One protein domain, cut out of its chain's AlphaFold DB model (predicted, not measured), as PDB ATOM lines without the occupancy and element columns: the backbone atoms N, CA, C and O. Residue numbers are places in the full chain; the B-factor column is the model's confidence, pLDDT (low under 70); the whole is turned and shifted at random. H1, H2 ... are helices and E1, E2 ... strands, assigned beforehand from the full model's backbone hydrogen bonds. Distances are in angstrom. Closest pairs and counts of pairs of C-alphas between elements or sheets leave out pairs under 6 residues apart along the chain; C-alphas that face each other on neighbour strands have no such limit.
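Overview. This is residues 33 to 134 of the 138 residues of an uncharacterized protein of Candidatus Hydrogenedentes bacterium (UniProt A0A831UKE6). A strongly twisted sheet of four strands has helix H1 packed across one face, and the helical hairpin of H3 and H4 sits at one end of the sheet, where E2 begins. Small H2 grazes the sheet toward its other end, beyond which the loop between E2 and E3 sticks out. The printed part has 102 residues, running H1 H2 E1 H3 H4 E2 E3 E4; the sheet order is E1 - E2 - E3 - E4, all antiparallel, and the class is mixed. It is compact, with a radius of gyration of the C-alphas of 14.0 A, yet elongated, spanning 43 by 28 by 20 A.

Along the chain. Find C-alpha 33 at (144.527, 159.735, 121.190); there H1 begins, residues 33 to 43, 15.5 A long. H2 is 46 to 50, E1 58 to 60 and H3 64 to 72. H4, 79 to 90, covers 16.1 A. E2 is 100 to 106, 19.9 A; E3, 112 to 121, 25.6 A; E4, 125 to 133, 23.2 A, ending at C-alpha 133, (134.183, 151.284, 144.259), and bending by 56 degrees at residue 129.

Arrangement. Look first at the meander E2 E3 E4, each strand the antiparallel neighbour of the one before: N 103 and O 116 are 2.8 A apart, N 119 and O 127 2.8 A. At edge strand E1, N 59 and O 102 are 2.8 A apart. H1 and the sheet form two layers, a helix on one face; its Ala 38 and Thr 126 of E4 have C-alphas 5.7 A apart, their closest. H3 is on the opposite face. H3 and H4 touch at Ile 68 and Ile 86, closest C-alphas 5.8 A, opposite ways at a shallow tilt of 10 degrees. H4 is not on the sheet. In H1, H2, H3 and H4 every O i to N i+4 pair is within hydrogen-bond range.

Size, cuts and confidence. The farthest C-alphas, Lys 91 and Glu 109, are 43.2 A apart. The printed part has no cut and no long link. Mean pLDDT of the printed part is 91.4; no printed residue is under 70.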
ATOM      1  N   TYR A  33     144.394 161.173 121.457       82.62
ATOM      2  CA  TYR A  33     144.527 159.735 121.190       82.62
ATOM      3  C   TYR A  33     144.789 158.923 122.473       82.62
ATOM      4  O   TYR A  33     144.228 157.847 122.674       82.62
ATOM      5  N   GLU A  34     145.584 159.488 123.381       84.44
ATOM      6  CA  GLU A  34     145.917 158.897 124.673       84.44
ATOM      7  C   GLU A  34     144.708 158.716 125.604       84.44
ATOM      8  O   GLU A  34     144.609 157.690 126.278       84.44
ATOM      9  N   GLU A  35     143.753 159.650 125.595       88.31
ATOM     10  CA  GLU A  35     142.514 159.539 126.370       88.31
ATOM     11  C   GLU A  35     141.615 158.433 125.826       88.31
ATOM     12  O   GLU A  35     141.116 157.613 126.593       88.31
ATOM     13  N   VAL A  36     141.465 158.358 124.500       89.69
ATOM     14  CA  VAL A  36     140.664 157.315 123.840       89.69
ATOM     15  C   VAL A  36     141.222 155.927 124.159       89.69
ATOM     16  O   VAL A  36     140.478 155.013 124.511       89.69
ATOM     17  N   MET A  37     142.546 155.767 124.097       89.94
ATOM     18  CA  MET A  37     143.203 154.498 124.421       89.94
ATOM     19  C   MET A  37     143.069 154.135 125.905       89.94
ATOM     20  O   MET A  37     142.877 152.964 126.235       89.94
ATOM     21  N   ALA A  38     143.123 155.118 126.807       93.00
ATOM     22  CA  ALA A  38     142.882 154.891 128.226       93.00
ATOM     23  C   ALA A  38     141.425 154.484 128.503       93.00
ATOM     24  O   ALA A  38     141.205 153.490 129.190       93.00
ATOM     25  N   VAL A  39     140.440 155.169 127.912       95.12
ATOM     26  CA  VAL A  39     139.015 154.800 128.009       95.12
ATOM     27  C   VAL A  39     138.784 153.380 127.494       95.12
ATOM     28  O   VAL A  39     138.154 152.574 128.179       95.12
ATOM     29  N   ASN A  40     139.342 153.037 126.332       95.06
ATOM     30  CA  ASN A  40     139.230 151.692 125.774       95.06
ATOM     31  C   ASN A  40     139.841 150.636 126.701       95.06
ATOM     32  O   ASN A  40     139.233 149.590 126.915       95.06
ATOM     33  N   ALA A  41     141.012 150.897 127.285       95.19
ATOM     34  CA  ALA A  41     141.630 149.974 128.233       95.19
ATOM     35  C   ALA A  41     140.772 149.787 129.497       95.19
ATOM     36  O   ALA A  41     140.592 148.659 129.951       95.19
ATOM     37  N   LEU A  42     140.196 150.867 130.031       96.75
ATOM     38  CA  LEU A  42     139.316 150.824 131.202       96.75
ATOM     39  C   LEU A  42     138.024 150.046 130.930       96.75
ATOM     40  O   LEU A  42     137.621 149.231 131.753       96.75
ATOM     41  N   ASN A  43     137.422 150.219 129.754       96.88
ATOM     42  CA  ASN A  43     136.218 149.484 129.353       96.88
ATOM     43  C   ASN A  43     136.475 148.015 128.986       96.88
ATOM     44  O   ASN A  43     135.529 147.267 128.773       96.88
ATOM     45  N   ASN A  44     137.739 147.586 128.942       96.62
ATOM     46  CA  ASN A  44     138.127 146.178 128.835       96.62
ATOM     47  C   ASN A  44     138.740 145.640 130.141       96.62
ATOM     48  O   ASN A  44     139.177 144.489 130.199       96.62
ATOM     49  N   TYR A  45     138.791 146.450 131.200       96.50
ATOM     50  CA  TYR A  45     139.359 146.047 132.478       96.50
ATOM     51  C   TYR A  45     138.363 145.190 133.259       96.50
ATOM     52  O   TYR A  45     137.282 145.653 133.627       96.50
ATOM     53  N   ALA A  46     138.739 143.936 133.535       95.88
ATOM     54  CA  ALA A  46     137.826 142.929 134.073       95.88
ATOM     55  C   ALA A  46     137.038 143.376 135.324       95.88
ATOM     56  O   ALA A  46     135.826 143.176 135.319       95.88
ATOM     57  N   PRO A  47     137.629 144.033 136.344       94.62
ATOM     58  CA  PRO A  47     136.866 144.516 137.497       94.62
ATOM     59  C   PRO A  47     135.736 145.495 137.156       94.62
ATOM     60  O   PRO A  47     134.686 145.437 137.789       94.62
ATOM     61  N   ILE A  48     135.931 146.371 136.163       95.56
ATOM     62  CA  ILE A  48     134.907 147.325 135.707       95.56
ATOM     63  C   ILE A  48     133.804 146.574 134.959       95.56
ATOM     64  O   ILE A  48     132.629 146.690 135.306       95.56
ATOM     65  N   VAL A  49     134.196 145.737 133.994       95.25
ATOM     66  CA  VAL A  49     133.267 144.984 133.140       95.25
ATOM     67  C   VAL A  49     132.406 144.014 133.953       95.25
ATOM     68  O   VAL A  49     131.198 143.941 133.753       95.25
ATOM     69  N   GLN A  50     133.001 143.291 134.906       94.38
ATOM     70  CA  GLN A  50     132.294 142.305 135.733       94.38
ATOM     71  C   GLN A  50     131.202 142.919 136.613       94.38
ATOM     72  O   GLN A  50     130.273 142.217 137.001       94.38
ATOM     73  N   ARG A  51     131.302 144.214 136.921       93.00
ATOM     74  CA  ARG A  51     130.304 144.956 137.698       93.00
ATOM     75  C   ARG A  51     129.329 145.748 136.826       93.00
ATOM     76  O   ARG A  51     128.581 146.560 137.349       93.00
ATOM     77  N   GLY A  52     129.350 145.542 135.506       92.56
ATOM     78  CA  GLY A  52     128.508 146.293 134.568       92.56
ATOM     79  C   GLY A  52     128.864 147.780 134.480       92.56
ATOM     80  O   GLY A  52     128.076 148.570 133.964       92.56
ATOM     81  N   GLY A  53     130.037 148.166 134.987       95.00
ATOM     82  CA  GLY A  53     130.510 149.538 134.947       95.00
ATOM     83  C   GLY A  53     131.108 149.895 133.590       95.00
ATOM     84  O   GLY A  53     131.570 149.033 132.842       95.00
ATOM     85  N   HIS A  54     131.159 151.188 133.292       96.94
ATOM     86  CA  HIS A  54     131.867 151.712 132.132       96.94
ATOM     87  C   HIS A  54     132.465 153.092 132.414       96.94
ATOM     88  O   HIS A  54     132.039 153.821 133.305       96.94
ATOM     89  N   VAL A  55     133.474 153.468 131.643       97.31
ATOM     90  CA  VAL A  55     134.135 154.768 131.706       97.31
ATOM     91  C   VAL A  55     133.819 155.538 130.434       97.31
ATOM     92  O   VAL A  55     134.039 155.051 129.325       97.31
ATOM     93  N   LYS A  56     133.313 156.763 130.594       96.06
ATOM     94  CA  LYS A  56     132.978 157.661 129.478       96.06
ATOM     95  C   LYS A  56     134.151 158.537 129.040       96.06
ATOM     96  O   LYS A  56     134.285 158.852 127.863       96.06
ATOM     97  N   ALA A  57     134.972 158.966 129.993       94.88
ATOM     98  CA  ALA A  57     136.106 159.843 129.754       94.88
ATOM     99  C   ALA A  57     137.162 159.647 130.842       94.88
ATOM    100  O   ALA A  57     136.834 159.337 131.989       94.88
ATOM    101  N   VAL A  58     138.418 159.883 130.474       94.69
ATOM    102  CA  VAL A  58     139.529 160.022 131.416       94.69
ATOM    103  C   VAL A  58     139.972 161.476 131.454       94.69
ATOM    104  O   VAL A  58     139.825 162.202 130.476       94.69
ATOM    105  N   ARG A  59     140.548 161.891 132.576       93.31
ATOM    106  CA  ARG A  59     141.237 163.171 132.708       93.31
ATOM    107  C   ARG A  59     142.724 162.902 132.869       93.31
ATOM    108  O   ARG A  59     143.130 162.381 133.911       93.31
ATOM    109  N   LEU A  60     143.522 163.257 131.863       91.38
ATOM    110  CA  LEU A  60     144.978 163.263 131.996       91.38
ATOM    111  C   LEU A  60     145.403 164.406 132.920       91.38
ATOM    112  O   LEU A  60     144.940 165.540 132.798       91.38
ATOM    113  N   ILE A  61     146.308 164.110 133.843       92.12
ATOM    114  CA  ILE A  61     146.870 165.083 134.770       92.12
ATOM    115  C   ILE A  61     148.166 165.611 134.158       92.12
ATOM    116  O   ILE A  61     149.238 165.026 134.311       92.12
ATOM    117  N   LEU A  62     148.045 166.716 133.424       89.00
ATOM    118  CA  LEU A  62     149.171 167.353 132.735       89.00
ATOM    119  C   LEU A  62     149.857 168.423 133.589       89.00
ATOM    120  O   LEU A  62     151.051 168.672 133.412       89.00
ATOM    121  N   ASP A  63     149.122 169.036 134.521       92.12
ATOM    122  CA  ASP A  63     149.684 170.030 135.429       92.12
ATOM    123  C   ASP A  63     150.739 169.400 136.343       92.12
ATOM    124  O   ASP A  63     150.532 168.356 136.964       92.12
ATOM    125  N   LYS A  64     151.894 170.056 136.438       91.25
ATOM    126  CA  LYS A  64     153.031 169.557 137.211       91.25
ATOM    127  C   LYS A  64     152.696 169.426 138.701       91.25
ATOM    128  O   LYS A  64     153.088 168.436 139.315       91.25
ATOM    129  N   GLY A  65     151.998 170.406 139.276       93.44
ATOM    130  CA  GLY A  65     151.617 170.403 140.688       93.44
ATOM    131  C   GLY A  65     150.623 169.290 140.998       93.44
ATOM    132  O   GLY A  65     150.818 168.535 141.951       93.44
ATOM    133  N   GLU A  66     149.618 169.108 140.142       94.31
ATOM    134  CA  GLU A  66     148.661 168.009 140.281       94.31
ATOM    135  C   GLU A  66     149.320 166.631 140.137       94.31
ATOM    136  O   GLU A  66     148.959 165.703 140.858       94.31
ATOM    137  N   ARG A  67     150.323 166.473 139.262       92.69
ATOM    138  CA  ARG A  67     151.084 165.215 139.149       92.69
ATOM    139  C   ARG A  67     151.860 164.892 140.424       92.69
ATOM    140  O   ARG A  67     151.916 163.736 140.830       92.69
ATOM    141  N   ILE A  68     152.446 165.901 141.066       92.88
ATOM    142  CA  ILE A  68     153.138 165.731 142.351       92.88
ATOM    143  C   ILE A  68     152.135 165.337 143.441       92.88
ATOM    144  O   ILE A  68     152.387 164.397 144.194       92.88
ATOM    145  N   ALA A  69     150.980 166.008 143.498       93.69
ATOM    146  CA  ALA A  69     149.905 165.662 144.425       93.69
ATOM    147  C   ALA A  69     149.416 164.220 144.213       93.69
ATOM    148  O   ALA A  69     149.294 163.470 145.178       93.69
ATOM    149  N   TYR A  70     149.243 163.805 142.955       92.56
ATOM    150  CA  TYR A  70     148.882 162.437 142.590       92.56
ATOM    151  C   TYR A  70     149.871 161.410 143.150       92.56
ATOM    152  O   TYR A  70     149.460 160.447 143.786       92.56
ATOM    153  N   VAL A  71     151.178 161.622 142.956       90.88
ATOM    154  CA  VAL A  71     152.224 160.708 143.454       90.88
ATOM    155  C   VAL A  71     152.238 160.649 144.981       90.88
ATOM    156  O   VAL A  71     152.420 159.575 145.557       90.88
ATOM    157  N   ASN A  72     152.024 161.785 145.647       92.25
ATOM    158  CA  ASN A  72     151.946 161.840 147.106       92.25
ATOM    159  C   ASN A  72     150.768 161.035 147.668       92.25
ATOM    160  O   ASN A  72     150.920 160.422 148.722       92.25
ATOM    161  N   ASP A  73     149.654 160.976 146.943       91.19
ATOM    162  CA  ASP A  73     148.418 160.286 147.331       91.19
ATOM    163  C   ASP A  73     148.409 158.775 146.995       91.19
ATOM    164  O   ASP A  73     147.438 158.071 147.252       91.19
ATOM    165  N   LEU A  74     149.485 158.233 146.408       87.44
ATOM    166  CA  LEU A  74     149.581 156.796 146.119       87.44
ATOM    167  C   LEU A  74     149.911 155.992 147.382       87.44
ATOM    168  O   LEU A  74     151.049 156.021 147.855       87.44
ATOM    169  N   ASP A  75     148.967 155.213 147.897       80.62
ATOM    170  CA  ASP A  75     149.160 154.446 149.139       80.62
ATOM    171  C   ASP A  75     150.190 153.305 149.016       80.62
ATOM    172  O   ASP A  75     150.862 152.956 149.984       80.62
ATOM    173  N   GLY A  76     150.394 152.758 147.812       79.38
ATOM    174  CA  GLY A  76     151.292 151.618 147.561       79.38
ATOM    175  C   GLY A  76     152.765 151.959 147.296       79.38
ATOM    176  O   GLY A  76     153.536 151.074 146.923       79.38
ATOM    177  N   MET A  77     153.175 153.224 147.427       85.50
ATOM    178  CA  MET A  77     154.521 153.682 147.058       85.50
ATOM    179  C   MET A  77     155.305 154.167 148.283       85.50
ATOM    180  O   MET A  77     154.834 155.017 149.037       85.50
ATOM    181  N   THR A  78     156.531 153.662 148.467       91.56
ATOM    182  CA  THR A  78     157.393 154.099 149.580       91.56
ATOM    183  C   THR A  78     157.732 155.589 149.477       91.56
ATOM    184  O   THR A  78     157.809 156.141 148.378       91.56
ATOM    185  N   ALA A  79     158.008 156.240 150.611       91.81
ATOM    186  CA  ALA A  79     158.388 157.655 150.635       91.81
ATOM    187  C   ALA A  79     159.632 157.956 149.772       91.81
ATOM    188  O   ALA A  79     159.677 158.979 149.089       91.81
ATOM    189  N   ALA A  80     160.615 157.049 149.753       92.44
ATOM    190  CA  ALA A  80     161.805 157.179 148.911       92.44
ATOM    191  C   ALA A  80     161.449 157.140 147.416       92.44
ATOM    192  O   ALA A  80     161.882 158.004 146.655       92.44
ATOM    193  N   SER A  81     160.600 156.192 147.011       90.88
ATOM    194  CA  SER A  81     160.139 156.075 145.626       90.88
ATOM    195  C   SER A  81     159.292 157.280 145.201       90.88
ATOM    196  O   SER A  81     159.482 157.795 144.100       90.88
ATOM    197  N   LYS A  82     158.398 157.777 146.071       92.62
ATOM    198  CA  LYS A  82     157.621 159.003 145.813       92.62
ATOM    199  C   LYS A  82     158.545 160.191 145.564       92.62
ATOM    200  O   LYS A  82     158.380 160.889 144.570       92.62
ATOM    201  N   LYS A  83     159.557 160.376 146.419       94.12
ATOM    202  CA  LYS A  83     160.547 161.451 146.278       94.12
ATOM    203  C   LYS A  83     161.288 161.380 144.942       94.12
ATOM    204  O   LYS A  83     161.375 162.388 144.252       94.12
ATOM    205  N   GLU A  84     161.778 160.202 144.558       92.81
ATOM    206  CA  GLU A  84     162.467 160.006 143.274       92.81
ATOM    207  C   GLU A  84     161.553 160.324 142.078       92.81
ATOM    208  O   GLU A  84     161.963 160.980 141.117       92.81
ATOM    209  N   HIS A  85     160.295 159.882 142.127       90.12
ATOM    210  CA  HIS A  85     159.339 160.134 141.054       90.12
ATOM    211  C   HIS A  85     158.971 161.626 140.958       90.12
ATOM    212  O   HIS A  85     158.920 162.180 139.858       90.12
ATOM    213  N   ILE A  86     158.784 162.298 142.097       92.56
ATOM    214  CA  ILE A  86     158.564 163.750 142.165       92.56
ATOM    215  C   ILE A  86     159.764 164.500 141.589       92.56
ATOM    216  O   ILE A  86     159.575 165.379 140.756       92.56
ATOM    217  N   GLU A  87     160.992 164.106 141.925       94.50
ATOM    218  CA  GLU A  87     162.205 164.725 141.381       94.50
ATOM    219  C   GLU A  87     162.280 164.593 139.846       94.50
ATOM    220  O   GLU A  87     162.663 165.533 139.145       94.50
ATOM    221  N   LYS A  88     161.859 163.450 139.287       91.88
ATOM    222  CA  LYS A  88     161.758 163.255 137.829       91.88
ATOM    223  C   LYS A  88     160.711 164.169 137.190       91.88
ATOM    224  O   LYS A  88     160.969 164.719 136.116       91.88
ATOM    225  N   ILE A  89     159.552 164.342 137.831       91.69
ATOM    226  CA  ILE A  89     158.524 165.304 137.398       91.69
ATOM    227  C   ILE A  89     159.088 166.727 137.465       91.69
ATOM    228  O   ILE A  89     158.908 167.519 136.538       91.69
ATOM    229  N   GLU A  90     159.811 167.058 138.533       92.12
ATOM    230  CA  GLU A  90     160.369 168.386 138.744       92.12
ATOM    231  C   GLU A  90     161.389 168.784 137.691       92.12
ATOM    232  O   GLU A  90     161.308 169.903 137.176       92.12
ATOM    233  N   LYS A  91     162.267 167.845 137.335       92.81
ATOM    234  CA  LYS A  91     163.274 167.978 136.279       92.81
ATOM    235  C   LYS A  91     162.693 167.910 134.862       92.81
ATOM    236  O   LYS A  91     163.445 168.060 133.905       92.81
ATOM    237  N   GLY A  92     161.389 167.657 134.709       86.81
ATOM    238  CA  GLY A  92     160.745 167.520 133.398       86.81
ATOM    239  C   GLY A  92     161.202 166.286 132.615       86.81
ATOM    240  O   GLY A  92     161.087 166.260 131.395       86.81
ATOM    241  N   ILE A  93     161.735 165.270 133.303       85.88
ATOM    242  CA  ILE A  93     162.211 164.025 132.682       85.88
ATOM    243  C   ILE A  93     161.023 163.158 132.248       85.88
ATOM    244  O   ILE A  93     161.106 162.430 131.261       85.88
ATOM    245  N   VAL A  94     159.907 163.229 132.980       81.56
ATOM    246  CA  VAL A  94     158.704 162.462 132.646       81.56
ATOM    247  C   VAL A  94     157.928 163.179 131.551       81.56
ATOM    248  O   VAL A  94     157.442 164.298 131.757       81.56
ATOM    249  N   ARG A  95     157.771 162.511 130.404       77.94
ATOM    250  CA  ARG A  95     157.048 163.058 129.253       77.94
ATOM    251  C   ARG A  95     155.608 163.420 129.648       77.94
ATOM    252  O   ARG A  95     155.011 162.718 130.468       77.94
ATOM    253  N   PRO A  96     155.031 164.488 129.072       71.12
ATOM    254  CA  PRO A  96     153.609 164.793 129.234       71.12
ATOM    255  C   PRO A  96     152.706 163.646 128.770       71.12
ATOM    256  O   PRO A  96     151.660 163.419 129.362       71.12
ATOM    257  N   ASP A  97     153.152 162.882 127.770       72.31
ATOM    258  CA  ASP A  97     152.424 161.725 127.231       72.31
ATOM    259  C   ASP A  97     152.469 160.494 128.154       72.31
ATOM    260  O   ASP A  97     151.779 159.511 127.904       72.31
ATOM    261  N   ASP A  98     153.274 160.552 129.222       83.62
ATOM    262  CA  ASP A  98     153.335 159.557 130.298       83.62
ATOM    263  C   ASP A  98     152.598 160.080 131.552       83.62
ATOM    264  O   ASP A  98     153.048 159.928 132.695       83.62
ATOM    265  N   ALA A  99     151.496 160.806 131.337       83.69
ATOM    266  CA  ALA A  99     150.733 161.438 132.402       83.69
ATOM    267  C   ALA A  99     149.901 160.421 133.202       83.69
ATOM    268  O   ALA A  99     149.331 159.473 132.641       83.69
ATOM    269  N   PRO A 100     149.767 160.639 134.523       93.19
ATOM    270  CA  PRO A 100     148.745 159.956 135.285       93.19
ATOM    271  C   PRO A 100     147.358 160.391 134.809       93.19
ATOM    272  O   PRO A 100     147.178 161.494 134.288       93.19
ATOM    273  N   PHE A 101     146.367 159.533 135.004       93.62
ATOM    274  CA  PHE A 101     144.977 159.831 134.696       93.62
ATOM    275  C   PHE A 101     144.060 159.447 135.849       93.62
ATOM    276  O   PHE A 101     144.368 158.570 136.658       93.62
ATOM    277  N   VAL A 102     142.895 160.088 135.876       95.50
ATOM    278  CA  VAL A 102     141.768 159.724 136.740       95.50
ATOM    279  C   VAL A 102     140.498 159.606 135.909       95.50
ATOM    280  O   VAL A 102     140.330 160.320 134.919       95.50
ATOM    281  N   ALA A 103     139.596 158.721 136.307       96.81
ATOM    282  CA  ALA A 103     138.288 158.578 135.692       96.81
ATOM    283  C   ALA A 103     137.238 158.088 136.685       96.81
ATOM    284  O   ALA A 103     137.546 157.418 137.672       96.81
ATOM    285  N   ASN A 104     135.986 158.410 136.379       97.44
ATOM    286  CA  ASN A 104     134.830 157.868 137.074       97.44
ATOM    287  C   ASN A 104     134.347 156.617 136.343       97.44
ATOM    288  O   ASN A 104     134.260 156.606 135.114       97.44
ATOM    289  N   VAL A 105     134.011 155.594 137.119       97.06
ATOM    290  CA  VAL A 105     133.286 154.417 136.647       97.06
ATOM    291  C   VAL A 105     131.802 154.692 136.846       97.06
ATOM    292  O   VAL A 105     131.399 155.125 137.928       97.06
ATOM    293  N   LEU A 106     131.022 154.484 135.794       96.50
ATOM    294  CA  LEU A 106     129.593 154.755 135.726       96.50
ATOM    295  C   LEU A 106     128.799 153.452 135.610       96.50
ATOM    296  O   LEU A 106     129.270 152.517 134.961       96.50
ATOM    297  N   ASP A 107     127.606 153.404 136.191       94.94
ATOM    298  CA  ASP A 107     126.614 152.363 135.894       94.94
ATOM    299  C   ASP A 107     125.875 152.637 134.571       94.94
ATOM    300  O   ASP A 107     126.156 153.608 133.868       94.94
ATOM    301  N   SER A 108     124.906 151.787 134.222       92.44
ATOM    302  CA  SER A 108     124.076 151.936 133.020       92.44
ATOM    303  C   SER A 108     123.214 153.203 132.986       92.44
ATOM    304  O   SER A 108     122.823 153.627 131.899       92.44
ATOM    305  N   GLU A 109     122.904 153.799 134.137       93.12
ATOM    306  CA  GLU A 109     122.118 155.035 134.255       93.12
ATOM    307  C   GLU A 109     123.007 156.290 134.195       93.12
ATOM    308  O   GLU A 109     122.518 157.412 134.056       93.12
ATOM    309  N   GLY A 110     124.329 156.102 134.237       93.12
ATOM    310  CA  GLY A 110     125.327 157.161 134.225       93.12
ATOM    311  C   GLY A 110     125.688 157.683 135.616       93.12
ATOM    312  O   GLY A 110     126.376 158.706 135.701       93.12
ATOM    313  N   ALA A 111     125.259 157.022 136.696       93.81
ATOM    314  CA  ALA A 111     125.647 157.396 138.050       93.81
ATOM    315  C   ALA A 111     127.075 156.927 138.354       93.81
ATOM    316  O   ALA A 111     127.536 155.900 137.861       93.81
ATOM    317  N   VAL A 112     127.805 157.701 139.162       95.31
ATOM    318  CA  VAL A 112     129.190 157.375 139.528       95.31
ATOM    319  C   VAL A 112     129.196 156.286 140.597       95.31
ATOM    320  O   VAL A 112     128.820 156.536 141.739       95.31
ATOM    321  N   VAL A 113     129.692 155.105 140.238       95.31
ATOM    322  CA  VAL A 113     129.778 153.918 141.109       95.31
ATOM    323  C   VAL A 113     131.202 153.624 141.579       95.31
ATOM    324  O   VAL A 113     131.431 152.821 142.483       95.31
ATOM    325  N   GLY A 114     132.196 154.275 140.979       95.56
ATOM    326  CA  GLY A 114     133.594 154.054 141.310       95.56
ATOM    327  C   GLY A 114     134.523 155.106 140.731       95.56
ATOM    328  O   GLY A 114     134.134 155.964 139.937       95.56
ATOM    329  N   ARG A 115     135.787 155.023 141.133       95.06
ATOM    330  CA  ARG A 115     136.885 155.841 140.623       95.06
ATOM    331  C   ARG A 115     138.048 154.943 140.247       95.06
ATOM    332  O   ARG A 115     138.371 153.993 140.953       95.06
ATOM    333  N   VAL A 116     138.688 155.258 139.135       95.38
ATOM    334  CA  VAL A 116     139.863 154.545 138.644       95.38
ATOM    335  C   VAL A 116     140.969 155.541 138.354       95.38
ATOM    336  O   VAL A 116     140.725 156.632 137.835       95.38
ATOM    337  N   ARG A 117     142.196 155.175 138.713       94.56
ATOM    338  CA  ARG A 117     143.380 155.974 138.421       94.56
ATOM    339  C   ARG A 117     144.547 155.113 137.975       94.56
ATOM    340  O   ARG A 117     144.632 153.923 138.292       94.56
ATOM    341  N   GLY A 118     145.437 155.710 137.202       93.06
ATOM    342  CA  GLY A 118     146.538 154.987 136.590       93.06
ATOM    343  C   GLY A 118     147.457 155.885 135.787       93.06
ATOM    344  O   GLY A 118     147.469 157.100 135.964       93.06
ATOM    345  N   TYR A 119     148.221 155.271 134.891       91.94
ATOM    346  CA  TYR A 119     149.139 155.948 133.984       91.94
ATOM    347  C   TYR A 119     148.859 155.531 132.550       91.94
ATOM    348  O   TYR A 119     148.727 154.341 132.252       91.94
ATOM    349  N   ARG A 120     148.813 156.504 131.645       89.81
ATOM    350  CA  ARG A 120     148.867 156.243 130.209       89.81
ATOM    351  C   ARG A 120     150.283 156.558 129.759       89.81
ATOM    352  O   ARG A 120     150.751 157.654 130.021       89.81
ATOM    353  N   MET A 121     150.964 155.586 129.155       86.56
ATOM    354  CA  MET A 121     152.356 155.735 128.718       86.56
ATOM    355  C   MET A 121     152.499 155.464 127.225       86.56
ATOM    356  O   MET A 121     152.163 154.372 126.735       86.56
ATOM    357  N   ALA A 122     153.028 156.440 126.495       80.81
ATOM    358  CA  ALA A 122     153.207 156.341 125.053       80.81
ATOM    359  C   ALA A 122     154.136 155.163 124.697       80.81
ATOM    360  O   ALA A 122     155.269 155.077 125.173       80.81
ATOM    361  N   GLY A 123     153.638 154.247 123.858       81.50
ATOM    362  CA  GLY A 123     154.345 153.033 123.424       81.50
ATOM    363  C   GLY A 123     154.247 151.821 124.362       81.50
ATOM    364  O   GLY A 123     154.580 150.722 123.930       81.50
ATOM    365  N   VAL A 124     153.763 151.982 125.599       85.25
ATOM    366  CA  VAL A 124     153.623 150.868 126.564       85.25
ATOM    367  C   VAL A 124     152.165 150.450 126.742       85.25
ATOM    368  O   VAL A 124     151.862 149.263 126.755       85.25
ATOM    369  N   GLY A 125     151.254 151.417 126.859       87.94
ATOM    370  CA  GLY A 125     149.834 151.141 127.087       87.94
ATOM    371  C   GLY A 125     149.271 151.884 128.297       87.94
ATOM    372  O   GLY A 125     149.802 152.915 128.725       87.94
ATOM    373  N   THR A 126     148.153 151.386 128.804       92.62
ATOM    374  CA  THR A 126     147.463 151.933 129.975       92.62
ATOM    375  C   THR A 126     147.725 151.012 131.155       92.62
ATOM    376  O   THR A 126     147.408 149.827 131.094       92.62
ATOM    377  N   ILE A 127     148.295 151.553 132.227       91.44
ATOM    378  CA  ILE A 127     148.473 150.848 133.494       91.44
ATOM    379  C   ILE A 127     147.423 151.366 134.462       91.44
ATOM    380  O   ILE A 127     147.365 152.562 134.740       91.44
ATOM    381  N   ILE A 128     146.612 150.460 134.993       92.81
ATOM    382  CA  ILE A 128     145.621 150.771 136.020       92.81
ATOM    383  C   ILE A 128     146.287 150.525 137.369       92.81
ATOM    384  O   ILE A 128     146.716 149.409 137.654       92.81
ATOM    385  N   SER A 129     146.424 151.581 138.165       89.69
ATOM    386  CA  SER A 129     147.064 151.507 139.481       89.69
ATOM    387  C   SER A 129     146.053 151.201 140.575       89.69
ATOM    388  O   SER A 129     146.380 150.505 141.528       89.69
ATOM    389  N   GLU A 130     144.831 151.711 140.437       90.50
ATOM    390  CA  GLU A 130     143.790 151.540 141.439       90.50
ATOM    391  C   GLU A 130     142.399 151.657 140.813       90.50
ATOM    392  O   GLU A 130     142.162 152.522 139.967       90.50
ATOM    393  N   CYS A 131     141.474 150.810 141.262       92.94
ATOM    394  CA  CYS A 131     140.053 150.872 140.943       92.94
ATOM    395  C   CYS A 131     139.262 150.701 142.245       92.94
ATOM    396  O   CYS A 131     139.219 149.610 142.811       92.94
ATOM    397  N   VAL A 132     138.676 151.797 142.728       92.69
ATOM    398  CA  VAL A 132     137.928 151.858 143.989       92.69
ATOM    399  C   VAL A 132     136.451 152.002 143.683       92.69
ATOM    400  O   VAL A 132     136.051 152.848 142.882       92.69
ATOM    401  N   TRP A 133     135.634 151.209 144.358       93.81
ATOM    402  CA  TRP A 133     134.183 151.284 144.259       93.81
ATOM    403  C   TRP A 133     133.631 152.110 145.407       93.81
ATOM    404  O   TRP A 133     134.109 152.002 146.535       93.81
ATOM    405  N   LEU A 134     132.654 152.958 145.111       90.56
ATOM    406  CA  LEU A 134     131.953 153.721 146.133       90.56
ATOM    407  C   LEU A 134     130.939 152.784 146.794       90.56
ATOM    408  O   LEU A 134     130.124 152.164 146.113       90.56
TER     409      LEU A 134